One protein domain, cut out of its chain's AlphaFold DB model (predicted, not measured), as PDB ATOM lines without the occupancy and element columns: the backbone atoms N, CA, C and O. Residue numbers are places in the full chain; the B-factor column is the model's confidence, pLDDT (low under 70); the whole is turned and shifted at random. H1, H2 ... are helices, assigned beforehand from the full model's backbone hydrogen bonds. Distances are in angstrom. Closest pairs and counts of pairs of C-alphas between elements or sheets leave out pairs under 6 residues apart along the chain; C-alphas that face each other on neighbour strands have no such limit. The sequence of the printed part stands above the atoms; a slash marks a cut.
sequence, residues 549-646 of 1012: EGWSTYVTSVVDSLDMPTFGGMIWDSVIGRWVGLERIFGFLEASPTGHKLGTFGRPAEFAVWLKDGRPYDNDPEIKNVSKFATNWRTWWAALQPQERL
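What this domain is: This is residues 549 to 646 of the 1012 residues of an uncharacterized protein of Rickenella mellea (UniProt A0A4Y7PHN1). Two small lobes, each holding a pair of helices, are set apart and joined by one long strap of loop, residues 586 to 604. In the first lobe H1 and H2 lie side by side and run opposite ways; in the second H3 and H4 stand at a steep angle, with a long loop, residues 613 to 625, leading from one to the other. Residues 564 to 571, of which 570 and 571 belong to H2, stick out at the turn of the first lobe. The printed part has 98 residues, with four named helices in the order H1, H2, H3, H4 and no named strand; it is all helix by class, though under half of its residues, 47, are in named elements. It is loose, with a radius of gyration of the C-alphas of 17.6 A and spans of 48 by 35 by 26 A.

How they stand to each other: H1, residues 553 to 562, and H2, residues 570 to 585, are close but not clearly touching; their closest C-alphas, those of Val 559 and Ile 576, are 7.2 A apart. They run opposite ways at a shallow tilt of 13 degrees. H3, residues 605 to 612, is apart from H1 and H2. H3 and H4, residues 626 to 638, are close but not clearly touching, with the closest C-alphas, those of Glu 606 and Phe 629, 8.0 A apart. They run the same way at a steep tilt of 65 degrees. H4 is apart from H1 and H2. In H1, H2, H3 and H4 every O i to N i+4 pair is within hydrogen-bond range.

Where its parts are: H1 begins at C-alpha 553, (20.955, -40.737, -2.827), and measures 14.2 A from first to last C-alpha. H2 measures 22.0 A and H3 10.4 A. H4 measures 17.8 A and ends at C-alpha 638, (25.124, -59.699, -27.010).

The domain as a whole: The two C-alphas farthest apart, those of Pro 565 and Ser 627, are 48.6 A apart. The printed part has no cut. The link from H1 to H2 is short; those from H2 to H3, 19 residues, and from H3 to H4, 13 residues, are long. The mean pLDDT of the printed part is 80.2, and 26 residues are under 70, among them 561 to 568 and 588 to 596.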
ATOM      1  N   GLU A 549      13.191 -45.962   2.729       79.81
ATOM      2  CA  GLU A 549      14.266 -46.634   3.454       79.81
ATOM      3  C   GLU A 549      15.154 -47.450   2.495       79.81
ATOM      4  O   GLU A 549      14.720 -47.982   1.469       79.81
ATOM      5  N   GLY A 550      16.462 -47.449   2.767       75.19
ATOM      6  CA  GLY A 550      17.470 -48.059   1.895       75.19
ATOM      7  C   GLY A 550      17.676 -47.383   0.529       75.19
ATOM      8  O   GLY A 550      18.482 -47.874  -0.258       75.19
ATOM      9  N   TRP A 551      16.995 -46.274   0.203       77.75
ATOM     10  CA  TRP A 551      17.166 -45.632  -1.106       77.75
ATOM     11  C   TRP A 551      18.553 -45.005  -1.270       77.75
ATOM     12  O   TRP A 551      19.064 -44.299  -0.398       77.75
ATOM     13  N   SER A 552      19.149 -45.210  -2.445       69.75
ATOM     14  CA  SER A 552      20.395 -44.545  -2.809       69.75
ATOM     15  C   SER A 552      20.147 -43.055  -3.074       69.75
ATOM     16  O   SER A 552      19.119 -42.660  -3.625       69.75
ATOM     17  N   THR A 553      21.119 -42.201  -2.738       66.12
ATOM     18  CA  THR A 553      20.955 -40.737  -2.827       66.12
ATOM     19  C   THR A 553      20.686 -40.216  -4.241       66.12
ATOM     20  O   THR A 553      20.176 -39.104  -4.380       66.12
ATOM     21  N   TYR A 554      20.986 -40.992  -5.293       65.00
ATOM     22  CA  TYR A 554      20.572 -40.635  -6.651       65.00
ATOM     23  C   TYR A 554      19.107 -40.989  -6.920       65.00
ATOM     24  O   TYR A 554      18.441 -40.185  -7.559       65.00
ATOM     25  N   VAL A 555      18.581 -42.118  -6.424       65.44
ATOM     26  CA  VAL A 555      17.157 -42.448  -6.592       65.44
ATOM     27  C   VAL A 555      16.302 -41.480  -5.788       65.44
ATOM     28  O   VAL A 555      15.388 -40.904  -6.364       65.44
ATOM     29  N   THR A 556      16.656 -41.173  -4.534       75.62
ATOM     30  CA  THR A 556      15.981 -40.115  -3.760       75.62
ATOM     31  C   THR A 556      16.011 -38.783  -4.515       75.62
ATOM     32  O   THR A 556      14.961 -38.221  -4.799       75.62
ATOM     33  N   SER A 557      17.189 -38.329  -4.966       65.94
ATOM     34  CA  SER A 557      17.313 -37.060  -5.702       65.94
ATOM     35  C   SER A 557      16.628 -37.049  -7.075       65.94
ATOM     36  O   SER A 557      16.328 -35.961  -7.567       65.94
ATOM     37  N   VAL A 558      16.440 -38.200  -7.726       64.94
ATOM     38  CA  VAL A 558      15.686 -38.306  -8.980       64.94
ATOM     39  C   VAL A 558      14.198 -38.276  -8.671       64.94
ATOM     40  O   VAL A 558      13.517 -37.410  -9.203       64.94
ATOM     41  N   VAL A 559      13.703 -39.125  -7.771       68.75
ATOM     42  CA  VAL A 559      12.284 -39.157  -7.388       68.75
ATOM     43  C   VAL A 559      11.833 -37.796  -6.852       68.75
ATOM     44  O   VAL A 559      10.868 -37.265  -7.380       68.75
ATOM     45  N   ASP A 560      12.581 -37.150  -5.952       72.00
ATOM     46  CA  ASP A 560      12.286 -35.788  -5.462       72.00
ATOM     47  C   ASP A 560      12.247 -34.728  -6.577       72.00
ATOM     48  O   ASP A 560      11.555 -33.719  -6.467       72.00
ATOM     49  N   SER A 561      12.993 -34.933  -7.670       60.09
ATOM     50  CA  SER A 561      12.974 -34.032  -8.832       60.09
ATOM     51  C   SER A 561      11.826 -34.307  -9.812       60.09
ATOM     52  O   SER A 561      11.579 -33.493 -10.704       60.09
ATOM     53  N   LEU A 562      11.141 -35.446  -9.656       59.47
ATOM     54  CA  LEU A 562      10.045 -35.916 -10.504       59.47
ATOM     55  C   LEU A 562       8.692 -35.944  -9.760       59.47
ATOM     56  O   LEU A 562       7.664 -35.876 -10.427       59.47
ATOM     57  N   ASP A 563       8.688 -35.899  -8.422       64.25
ATOM     58  CA  ASP A 563       7.566 -35.600  -7.499       64.25
ATOM     59  C   ASP A 563       7.131 -34.110  -7.571       64.25
ATOM     60  O   ASP A 563       6.594 -33.515  -6.637       64.25
ATOM     61  N   MET A 564       7.419 -33.455  -8.700       61.25
ATOM     62  CA  MET A 564       7.073 -32.063  -8.966       61.25
ATOM     63  C   MET A 564       5.608 -31.982  -9.429       61.25
ATOM     64  O   MET A 564       5.231 -32.681 -10.376       61.25
ATOM     65  N   PRO A 565       4.781 -31.074  -8.874       55.47
ATOM     66  CA  PRO A 565       3.339 -31.024  -9.151       55.47
ATOM     67  C   PRO A 565       2.975 -30.674 -10.606       55.47
ATOM     68  O   PRO A 565       1.814 -30.756 -10.986       55.47
ATOM     69  N   THR A 566       3.949 -30.307 -11.443       58.00
ATOM     70  CA  THR A 566       3.786 -30.110 -12.892       58.00
ATOM     71  C   THR A 566       3.790 -31.406 -13.713       58.00
ATOM     72  O   THR A 566       3.369 -31.374 -14.868       58.00
ATOM     73  N   PHE A 567       4.240 -32.527 -13.137       55.88
ATOM     74  CA  PHE A 567       4.122 -33.879 -13.707       55.88
ATOM     75  C   PHE A 567       3.166 -34.781 -12.905       55.88
ATOM     76  O   PHE A 567       2.764 -35.831 -13.404       55.88
ATOM     77  N   GLY A 568       2.790 -34.367 -11.688       53.16
ATOM     78  CA  GLY A 568       1.974 -35.137 -10.747       53.16
ATOM     79  C   GLY A 568       0.597 -35.536 -11.285       53.16
ATOM     80  O   GLY A 568      -0.307 -34.715 -11.430       53.16
ATOM     81  N   GLY A 569       0.433 -36.832 -11.520       73.38
ATOM     82  CA  GLY A 569      -0.805 -37.487 -11.921       73.38
ATOM     83  C   GLY A 569      -0.579 -38.995 -11.893       73.38
ATOM     84  O   GLY A 569       0.527 -39.445 -12.168       73.38
ATOM     85  N   MET A 570      -1.606 -39.792 -11.585       64.69
ATOM     86  CA  MET A 570      -1.442 -41.209 -11.194       64.69
ATOM     87  C   MET A 570      -0.637 -42.078 -12.184       64.69
ATOM     88  O   MET A 570       0.025 -43.031 -11.780       64.69
ATOM     89  N   ILE A 571      -0.655 -41.738 -13.478       71.44
ATOM     90  CA  ILE A 571       0.156 -42.399 -14.515       71.44
ATOM     91  C   ILE A 571       1.657 -42.160 -14.282       71.44
ATOM     92  O   ILE A 571       2.452 -43.088 -14.412       71.44
ATOM     93  N   TRP A 572       2.050 -40.936 -13.923       77.56
ATOM     94  CA  TRP A 572       3.432 -40.578 -13.617       77.56
ATOM     95  C   TRP A 572       3.907 -41.257 -12.332       77.56
ATOM     96  O   TRP A 572       4.940 -41.919 -12.354       77.56
ATOM     97  N   ASP A 573       3.105 -41.214 -11.265       77.81
ATOM     98  CA  ASP A 573       3.354 -41.960 -10.027       77.81
ATOM     99  C   ASP A 573       3.556 -43.461 -10.299       77.81
ATOM    100  O   ASP A 573       4.517 -44.054  -9.806       77.81
ATOM    101  N   SER A 574       2.732 -44.070 -11.163       75.50
ATOM    102  CA  SER A 574       2.904 -45.472 -11.574       75.50
ATOM    103  C   SER A 574       4.188 -45.700 -12.384       75.50
ATOM    104  O   SER A 574       4.864 -46.704 -12.175       75.50
ATOM    105  N   VAL A 575       4.577 -44.784 -13.279       76.31
ATOM    106  CA  VAL A 575       5.841 -44.875 -14.038       76.31
ATOM    107  C   VAL A 575       7.058 -44.765 -13.114       76.31
ATOM    108  O   VAL A 575       7.986 -45.563 -13.247       76.31
ATOM    109  N   ILE A 576       7.048 -43.840 -12.150       80.38
ATOM    110  CA  ILE A 576       8.124 -43.692 -11.162       80.38
ATOM    111  C   ILE A 576       8.177 -44.905 -10.228       80.38
ATOM    112  O   ILE A 576       9.253 -45.467 -10.041       80.38
ATOM    113  N   GLY A 577       7.037 -45.379  -9.717       82.00
ATOM    114  CA  GLY A 577       6.963 -46.591  -8.895       82.00
ATOM    115  C   GLY A 577       7.473 -47.838  -9.628       82.00
ATOM    116  O   GLY A 577       8.257 -48.604  -9.069       82.00
ATOM    117  N   ARG A 578       7.114 -48.010 -10.909       79.56
ATOM    118  CA  ARG A 578       7.631 -49.092 -11.770       79.56
ATOM    119  C   ARG A 578       9.131 -48.954 -12.039       79.56
ATOM    120  O   ARG A 578       9.824 -49.966 -12.034       79.56
ATOM    121  N   TRP A 579       9.650 -47.739 -12.243       79.56
ATOM    122  CA  TRP A 579      11.092 -47.519 -12.408       79.56
ATOM    123  C   TRP A 579      11.870 -47.816 -11.120       79.56
ATOM    124  O   TRP A 579      12.842 -48.560 -11.172       79.56
ATOM    125  N   VAL A 580      11.418 -47.332  -9.958       79.31
ATOM    126  CA  VAL A 580      12.049 -47.632  -8.658       79.31
ATOM    127  C   VAL A 580      11.980 -49.130  -8.342       79.31
ATOM    128  O   VAL A 580      12.970 -49.700  -7.888       79.31
ATOM    129  N   GLY A 581      10.857 -49.793  -8.640       80.31
ATOM    130  CA  GLY A 581      10.729 -51.250  -8.540       80.31
ATOM    131  C   GLY A 581      11.718 -51.990  -9.446       80.31
ATOM    132  O   GLY A 581      12.377 -52.924  -9.002       80.31
ATOM    133  N   LEU A 582      11.895 -51.530 -10.688       75.12
ATOM    134  CA  LEU A 582      12.869 -52.076 -11.635       75.12
ATOM    135  C   LEU A 582      14.321 -51.856 -11.171       75.12
ATOM    136  O   LEU A 582      15.113 -52.794 -11.211       75.12
ATOM    137  N   GLU A 583      14.676 -50.669 -10.672       76.56
ATOM    138  CA  GLU A 583      16.000 -50.397 -10.087       76.56
ATOM    139  C   GLU A 583      16.244 -51.276  -8.844       76.56
ATOM    140  O   GLU A 583      17.350 -51.791  -8.679       76.56
ATOM    141  N   ARG A 584      15.217 -51.515  -8.007       75.75
ATOM    142  CA  ARG A 584      15.270 -52.431  -6.850       75.75
ATOM    143  C   ARG A 584      15.465 -53.891  -7.288       75.75
ATOM    144  O   ARG A 584      16.333 -54.551  -6.734       75.75
ATOM    145  N   ILE A 585      14.755 -54.370  -8.316       70.81
ATOM    146  CA  ILE A 585      14.916 -55.730  -8.880       70.81
ATOM    147  C   ILE A 585      16.304 -55.923  -9.511       70.81
ATOM    148  O   ILE A 585      16.928 -56.965  -9.331       70.81
ATOM    149  N   PHE A 586      16.839 -54.910 -10.198       63.59
ATOM    150  CA  PHE A 586      18.231 -54.913 -10.666       63.59
ATOM    151  C   PHE A 586      19.257 -54.656  -9.544       63.59
ATOM    152  O   PHE A 586      20.459 -54.610  -9.817       63.59
ATOM    153  N   GLY A 587      18.813 -54.486  -8.295       70.00
ATOM    154  CA  GLY A 587      19.634 -54.312  -7.097       70.00
ATOM    155  C   GLY A 587      20.284 -52.936  -6.927       70.00
ATOM    156  O   GLY A 587      21.027 -52.756  -5.975       70.00
ATOM    157  N   PHE A 588      20.033 -51.950  -7.795       66.19
ATOM    158  CA  PHE A 588      20.728 -50.649  -7.802       66.19
ATOM    159  C   PHE A 588      20.579 -49.816  -6.511       66.19
ATOM    160  O   PHE A 588      21.367 -48.892  -6.283       66.19
ATOM    161  N   LEU A 589      19.561 -50.100  -5.691       65.25
ATOM    162  CA  LEU A 589      19.382 -49.476  -4.374       65.25
ATOM    163  C   LEU A 589      20.358 -50.047  -3.339       65.25
ATOM    164  O   LEU A 589      20.939 -49.294  -2.557       65.25
ATOM    165  N   GLU A 590      20.582 -51.360  -3.373       67.12
ATOM    166  CA  GLU A 590      21.592 -52.015  -2.554       67.12
ATOM    167  C   GLU A 590      22.971 -51.634  -3.096       67.12
ATOM    168  O   GLU A 590      23.312 -51.895  -4.246       67.12
ATOM    169  N   ALA A 591      23.796 -50.983  -2.276       51.91
ATOM    170  CA  ALA A 591      25.045 -50.367  -2.731       51.91
ATOM    171  C   ALA A 591      26.190 -51.376  -3.011       51.91
ATOM    172  O   ALA A 591      27.366 -51.069  -2.779       51.91
ATOM    173  N   SER A 592      25.870 -52.571  -3.517       54.06
ATOM    174  CA  SER A 592      26.842 -53.589  -3.910       54.06
ATOM    175  C   SER A 592      27.763 -53.033  -5.008       54.06
ATOM    176  O   SER A 592      27.314 -52.567  -6.061       54.06
ATOM    177  N   PRO A 593      29.093 -53.019  -4.801       56.19
ATOM    178  CA  PRO A 593      29.992 -52.193  -5.601       56.19
ATOM    179  C   PRO A 593      30.240 -52.712  -7.027       56.19
ATOM    180  O   PRO A 593      31.014 -52.085  -7.759       56.19
ATOM    181  N   THR A 594      29.634 -53.825  -7.448       60.09
ATOM    182  CA  THR A 594      29.958 -54.517  -8.709       60.09
ATOM    183  C   THR A 594      28.758 -54.954  -9.552       60.09
ATOM    184  O   THR A 594      28.843 -54.783 -10.766       60.09
ATOM    185  N   GLY A 595      27.667 -55.466  -8.968       59.44
ATOM    186  CA  GLY A 595      26.597 -56.153  -9.718       59.44
ATOM    187  C   GLY A 595      25.927 -55.305 -10.807       59.44
ATOM    188  O   GLY A 595      25.855 -55.700 -11.966       59.44
ATOM    189  N   HIS A 596      25.524 -54.085 -10.460       64.69
ATOM    190  CA  HIS A 596      24.695 -53.199 -11.300       64.69
ATOM    191  C   HIS A 596      25.485 -52.478 -12.414       64.69
ATOM    192  O   HIS A 596      24.974 -51.616 -13.130       64.69
ATOM    193  N   LYS A 597      26.778 -52.788 -12.564       75.69
ATOM    194  CA  LYS A 597      27.649 -52.179 -13.574       75.69
ATOM    195  C   LYS A 597      27.660 -53.057 -14.815       75.69
ATOM    196  O   LYS A 597      28.273 -54.119 -14.798       75.69
ATOM    197  N   LEU A 598      27.072 -52.558 -15.912       82.06
ATOM    198  CA  LEU A 598      27.152 -53.180 -17.245       82.06
ATOM    199  C   LEU A 598      28.558 -53.750 -17.486       82.06
ATOM    200  O   LEU A 598      29.548 -53.013 -17.368       82.06
ATOM    201  N   GLY A 599      28.637 -55.033 -17.841       84.06
ATOM    202  CA  GLY A 599      29.896 -55.766 -17.973       84.06
ATOM    203  C   GLY A 599      30.880 -55.082 -18.924       84.06
ATOM    204  O   GLY A 599      30.491 -54.492 -19.935       84.06
ATOM    205  N   THR A 600      32.171 -55.108 -18.592       90.81
ATOM    206  CA  THR A 600      33.250 -54.524 -19.414       90.81
ATOM    207  C   THR A 600      33.824 -55.497 -20.444       90.81
ATOM    208  O   THR A 600      34.556 -55.064 -21.333       90.81
ATOM    209  N   PHE A 601      33.491 -56.785 -20.351       88.88
ATOM    210  CA  PHE A 601      33.929 -57.817 -21.289       88.88
ATOM    211  C   PHE A 601      33.449 -57.508 -22.718       88.88
ATOM    212  O   PHE A 601      32.316 -57.086 -22.917       88.88
ATOM    213  N   GLY A 602      34.328 -57.650 -23.714       89.56
ATOM    214  CA  GLY A 602      34.039 -57.338 -25.123       89.56
ATOM    215  C   GLY A 602      33.874 -55.849 -25.484       89.56
ATOM    216  O   GLY A 602      33.893 -55.522 -26.670       89.56
ATOM    217  N   ARG A 603      33.737 -54.933 -24.511       95.62
ATOM    218  CA  ARG A 603      33.409 -53.513 -24.754       95.62
ATOM    219  C   ARG A 603      34.411 -52.829 -25.703       95.62
ATOM    220  O   ARG A 603      35.611 -52.868 -25.425       95.62
ATOM    221  N   PRO A 604      33.951 -52.118 -26.756       97.31
ATOM    222  CA  PRO A 604      34.823 -51.310 -27.608       97.31
ATOM    223  C   PRO A 604      35.672 -50.309 -26.812       97.31
ATOM    224  O   PRO A 604      35.183 -49.644 -25.891       97.31
ATOM    225  N   ALA A 605      36.947 -50.178 -27.183       95.38
ATOM    226  CA  ALA A 605      37.902 -49.316 -26.487       95.38
ATOM    227  C   ALA A 605      37.505 -47.833 -26.588       95.38
ATOM    228  O   ALA A 605      37.644 -47.078 -25.629       95.38
ATOM    229  N   GLU A 606      36.935 -47.457 -27.728       95.69
ATOM    230  CA  GLU A 606      36.317 -46.172 -28.040       95.69
ATOM    231  C   GLU A 606      35.255 -45.799 -26.991       95.69
ATOM    232  O   GLU A 606      35.289 -44.716 -26.405       95.69
ATOM    233  N   PHE A 607      34.361 -46.742 -26.674       93.25
ATOM    234  CA  PHE A 607      33.290 -46.551 -25.695       93.25
ATOM    235  C   PHE A 607      33.823 -46.535 -24.254       93.25
ATOM    236  O   PHE A 607      33.330 -45.793 -23.406       93.25
ATOM    237  N   ALA A 608      34.873 -47.313 -23.965       91.06
ATOM    238  CA  ALA A 608      35.561 -47.275 -22.677       91.06
ATOM    239  C   ALA A 608      36.280 -45.932 -22.426       91.06
ATOM    240  O   ALA A 608      36.285 -45.456 -21.290       91.06
ATOM    241  N   VAL A 609      36.840 -45.299 -23.465       92.00
ATOM    242  CA  VAL A 609      37.409 -43.940 -23.392       92.00
ATOM    243  C   VAL A 609      36.306 -42.904 -23.180       92.00
ATOM    244  O   VAL A 609      36.385 -42.144 -22.219       92.00
ATOM    245  N   TRP A 610      35.238 -42.922 -23.984       93.00
ATOM    246  CA  TRP A 610      34.123 -41.971 -23.860       93.00
ATOM    247  C   TRP A 610      33.462 -42.001 -22.470       93.00
ATOM    248  O   TRP A 610      33.252 -40.957 -21.850       93.00
ATOM    249  N   LEU A 611      33.225 -43.197 -21.915       88.81
ATOM    250  CA  LEU A 611      32.733 -43.365 -20.542       88.81
ATOM    251  C   LEU A 611      33.710 -42.816 -19.486       88.81
ATOM    252  O   LEU A 611      33.272 -42.217 -18.505       88.81
ATOM    253  N   LYS A 612      35.020 -43.022 -19.672       87.00
ATOM    254  CA  LYS A 612      36.076 -42.591 -18.741       87.00
ATOM    255  C   LYS A 612      36.283 -41.076 -18.742       87.00
ATOM    256  O   LYS A 612      36.533 -40.503 -17.683       87.00
ATOM    257  N   ASP A 613      36.162 -40.440 -19.901       86.62
ATOM    258  CA  ASP A 613      36.336 -38.994 -20.064       86.62
ATOM    259  C   ASP A 613      35.071 -38.194 -19.684       86.62
ATOM    260  O   ASP A 613      35.056 -36.967 -19.774       86.62
ATOM    261  N   GLY A 614      34.040 -38.878 -19.165       87.56
ATOM    262  CA  GLY A 614      32.859 -38.274 -18.544       87.56
ATOM    263  C   GLY A 614      31.609 -38.237 -19.420       87.56
ATOM    264  O   GLY A 614      30.689 -37.498 -19.087       87.56
ATOM    265  N   ARG A 615      31.562 -39.022 -20.507       91.00
ATOM    266  CA  ARG A 615      30.511 -38.989 -21.546       91.00
ATOM    267  C   ARG A 615      30.321 -37.583 -22.144       91.00
ATOM    268  O   ARG A 615      29.222 -37.037 -22.062       91.00
ATOM    269  N   PRO A 616      31.369 -36.955 -22.712       84.94
ATOM    270  CA  PRO A 616      31.216 -35.664 -23.372       84.94
ATOM    271  C   PRO A 616      30.281 -35.808 -24.580       84.94
ATOM    272  O   PRO A 616      30.650 -36.406 -25.589       84.94
ATOM    273  N   TYR A 617      29.067 -35.268 -24.472       84.25
ATOM    274  CA  TYR A 617      28.066 -35.299 -25.545       84.25
ATOM    275  C   TYR A 617      28.493 -34.471 -26.767       84.25
ATOM    276  O   TYR A 617      28.111 -34.789 -27.884       84.25
ATOM    277  N   ASP A 618      29.346 -33.460 -26.572       88.19
ATOM    278  CA  ASP A 618      29.897 -32.630 -27.651       88.19
ATOM    279  C   ASP A 618      31.102 -33.277 -28.373       88.19
ATOM    280  O   ASP A 618      31.700 -32.656 -29.250       88.19
ATOM    281  N   ASN A 619      31.549 -34.470 -27.949       84.44
ATOM    282  CA  ASN A 619      32.734 -35.149 -28.490       84.44
ATOM    283  C   ASN A 619      32.509 -36.670 -28.579       84.44
ATOM    284  O   ASN A 619      32.912 -37.424 -27.685       84.44
ATOM    285  N   ASP A 620      31.918 -37.121 -29.685       87.19
ATOM    286  CA  ASP A 620      31.846 -38.543 -30.028       87.19
ATOM    287  C   ASP A 620      33.250 -39.180 -30.127       87.19
ATOM    288  O   ASP A 620      34.204 -38.539 -30.591       87.19
ATOM    289  N   PRO A 621      33.425 -40.449 -29.711       91.62
ATOM    290  CA  PRO A 621      34.721 -41.114 -29.772       91.62
ATOM    291  C   PRO A 621      35.123 -41.467 -31.215       91.62
ATOM    292  O   PRO A 621      34.377 -42.111 -31.948       91.62
ATOM    293  N   GLU A 622      36.349 -41.106 -31.609       94.50
ATOM    294  CA  GLU A 622      36.911 -41.374 -32.944       94.50
ATOM    295  C   GLU A 622      37.062 -42.889 -33.218       94.50
ATOM    296  O   GLU A 622      38.014 -43.528 -32.759       94.50
ATOM    297  N   ILE A 623      36.143 -43.468 -34.004       97.31
ATOM    298  CA  ILE A 623      36.170 -44.885 -34.405       97.31
ATOM    299  C   ILE A 623      37.196 -45.099 -35.529       97.31
ATOM    300  O   ILE A 623      36.925 -44.859 -36.704       97.31
ATOM    301  N   LYS A 624      38.386 -45.598 -35.175       96.00
ATOM    302  CA  LYS A 624      39.523 -45.752 -36.114       96.00
ATOM    303  C   LYS A 624      39.430 -46.960 -37.038       96.00
ATOM    304  O   LYS A 624      40.113 -47.009 -38.055       96.00
ATOM    305  N   ASN A 625      38.629 -47.956 -36.674       96.88
ATOM    306  CA  ASN A 625      38.374 -49.132 -37.494       96.88
ATOM    307  C   ASN A 625      36.927 -49.581 -37.267       96.88
ATOM    308  O   ASN A 625      36.624 -50.259 -36.285       96.88
ATOM    309  N   VAL A 626      36.041 -49.184 -38.183       96.62
ATOM    310  CA  VAL A 626      34.592 -49.426 -38.089       96.62
ATOM    311  C   VAL A 626      34.265 -50.922 -38.031       96.62
ATOM    312  O   VAL A 626      33.392 -51.316 -37.267       96.62
ATOM    313  N   SER A 627      35.003 -51.767 -38.760       96.25
ATOM    314  CA  SER A 627      34.808 -53.225 -38.741       96.25
ATOM    315  C   SER A 627      35.134 -53.822 -37.364       96.25
ATOM    316  O   SER A 627      34.298 -54.492 -36.755       96.25
ATOM    317  N   LYS A 628      36.306 -53.494 -36.802       95.06
ATOM    318  CA  LYS A 628      36.708 -53.944 -35.460       95.06
ATOM    319  C   LYS A 628      35.776 -53.406 -34.372       95.06
ATOM    320  O   LYS A 628      35.424 -54.148 -33.456       95.06
ATOM    321  N   PHE A 629      35.351 -52.147 -34.482       96.19
ATOM    322  CA  PHE A 629      34.364 -51.557 -33.580       96.19
ATOM    323  C   PHE A 629      33.020 -52.289 -33.659       96.19
ATOM    324  O   PHE A 629      32.486 -52.657 -32.619       96.19
ATOM    325  N   ALA A 630      32.504 -52.567 -34.861       95.88
ATOM    326  CA  ALA A 630      31.236 -53.269 -35.050       95.88
ATOM    327  C   ALA A 630      31.268 -54.699 -34.483       95.88
ATOM    328  O   ALA A 630      30.310 -55.111 -33.830       95.88
ATOM    329  N   THR A 631      32.366 -55.438 -34.670       95.06
ATOM    330  CA  THR A 631      32.546 -56.768 -34.067       95.06
ATOM    331  C   THR A 631      32.575 -56.687 -32.541       95.06
ATOM    332  O   THR A 631      31.773 -57.351 -31.887       95.06
ATOM    333  N   ASN A 632      33.410 -55.815 -31.963       95.00
ATOM    334  CA  ASN A 632      33.465 -55.610 -30.510       95.00
ATOM    335  C   ASN A 632      32.104 -55.164 -29.941       95.00
ATOM    336  O   ASN A 632      31.683 -55.642 -28.892       95.00
ATOM    337  N   TRP A 633      31.395 -54.274 -30.642       95.38
ATOM    338  CA  TRP A 633      30.078 -53.784 -30.239       95.38
ATOM    339  C   TRP A 633      29.039 -54.906 -30.225       95.38
ATOM    340  O   TRP A 633      28.312 -55.026 -29.247       95.38
ATOM    341  N   ARG A 634      28.992 -55.761 -31.257       95.31
ATOM    342  CA  ARG A 634      28.090 -56.927 -31.289       95.31
ATOM    343  C   ARG A 634      28.394 -57.900 -30.154       95.31
ATOM    344  O   ARG A 634      27.467 -58.292 -29.455       95.31
ATOM    345  N   THR A 635      29.668 -58.231 -29.925       94.00
ATOM    346  CA  THR A 635      30.088 -59.111 -28.820       94.00
ATOM    347  C   THR A 635      29.709 -58.527 -27.460       94.00
ATOM    348  O   THR A 635      29.146 -59.232 -26.627       94.00
ATOM    349  N   TRP A 636      29.965 -57.233 -27.237       95.25
ATOM    350  CA  TRP A 636      29.600 -56.554 -25.994       95.25
ATOM    351  C   TRP A 636      28.086 -56.485 -25.793       95.25
ATOM    352  O   TRP A 636      27.595 -56.795 -24.714       95.25
ATOM    353  N   TRP A 637      27.341 -56.103 -26.830       94.81
ATOM    354  CA  TRP A 637      25.895 -55.937 -26.756       94.81
ATOM    355  C   TRP A 637      25.172 -57.274 -26.560       94.81
ATOM    356  O   TRP A 637      24.259 -57.344 -25.741       94.81
ATOM    357  N   ALA A 638      25.616 -58.340 -27.236       94.06
ATOM    358  CA  ALA A 638      25.124 -59.699 -27.010       94.06
ATOM    359  C   ALA A 638      25.379 -60.155 -25.566       94.06
ATOM    360  O   ALA A 638      24.450 -60.601 -24.903       94.06
ATOM    361  N   ALA A 639      26.580 -59.924 -25.023       91.25
ATOM    362  CA  ALA A 639      26.908 -60.208 -23.620       91.25
ATOM    363  C   ALA A 639      26.146 -59.342 -22.583       91.25
ATOM    364  O   ALA A 639      26.360 -59.505 -21.384       91.25
ATOM    365  N   LEU A 640      25.280 -58.422 -23.026       90.06
ATOM    366  CA  LEU A 640      24.356 -57.646 -22.189       90.06
ATOM    367  C   LEU A 640      22.872 -58.005 -22.413       90.06
ATOM    368  O   LEU A 640      22.014 -57.383 -21.791       90.06
ATOM    369  N   GLN A 641      22.539 -58.946 -23.306       91.81
ATOM    370  CA  GLN A 641      21.151 -59.396 -23.485       91.81
ATOM    371  C   GLN A 641      20.837 -60.593 -22.567       91.81
ATOM    372  O   GLN A 641      21.739 -61.382 -22.281       91.81
ATOM    373  N   PRO A 642      19.569 -60.790 -22.155       88.50
ATOM    374  CA  PRO A 642      19.140 -62.044 -21.539       88.50
ATOM    375  C   PRO A 642      19.309 -63.219 -22.514       88.50
ATOM    376  O   PRO A 642      19.198 -63.049 -23.732       88.50
ATOM    377  N   GLN A 643      19.540 -64.415 -21.968       88.25
ATOM    378  CA  GLN A 643      19.883 -65.622 -22.731       88.25
ATOM    379  C   GLN A 643      18.834 -65.992 -23.794       88.25
ATOM    380  O   GLN A 643      19.204 -66.383 -24.895       88.25
ATOM    381  N   GLU A 644      17.549 -65.757 -23.518       89.81
ATOM    382  CA  GLU A 644      16.417 -65.926 -24.450       89.81
ATOM    383  C   GLU A 644      16.562 -65.154 -25.773       89.81
ATOM    384  O   GLU A 644      15.957 -65.509 -26.783       89.81
ATOM    385  N   ARG A 645      17.346 -64.069 -25.782       92.00
ATOM    386  CA  ARG A 645      17.575 -63.234 -26.969       92.00
ATOM    387  C   ARG A 645      18.859 -63.585 -27.719       92.00
ATOM    388  O   ARG A 645      19.136 -62.980 -28.760       92.00
ATOM    389  N   LEU A 646      19.627 -64.552 -27.225       93.56
ATOM    390  CA  LEU A 646      20.802 -65.094 -27.895       93.56
ATOM    391  C   LEU A 646      20.371 -66.305 -28.739       93.56
ATOM    392  O   LEU A 646      19.726 -67.207 -28.209       93.56
TER     393      LEU A 646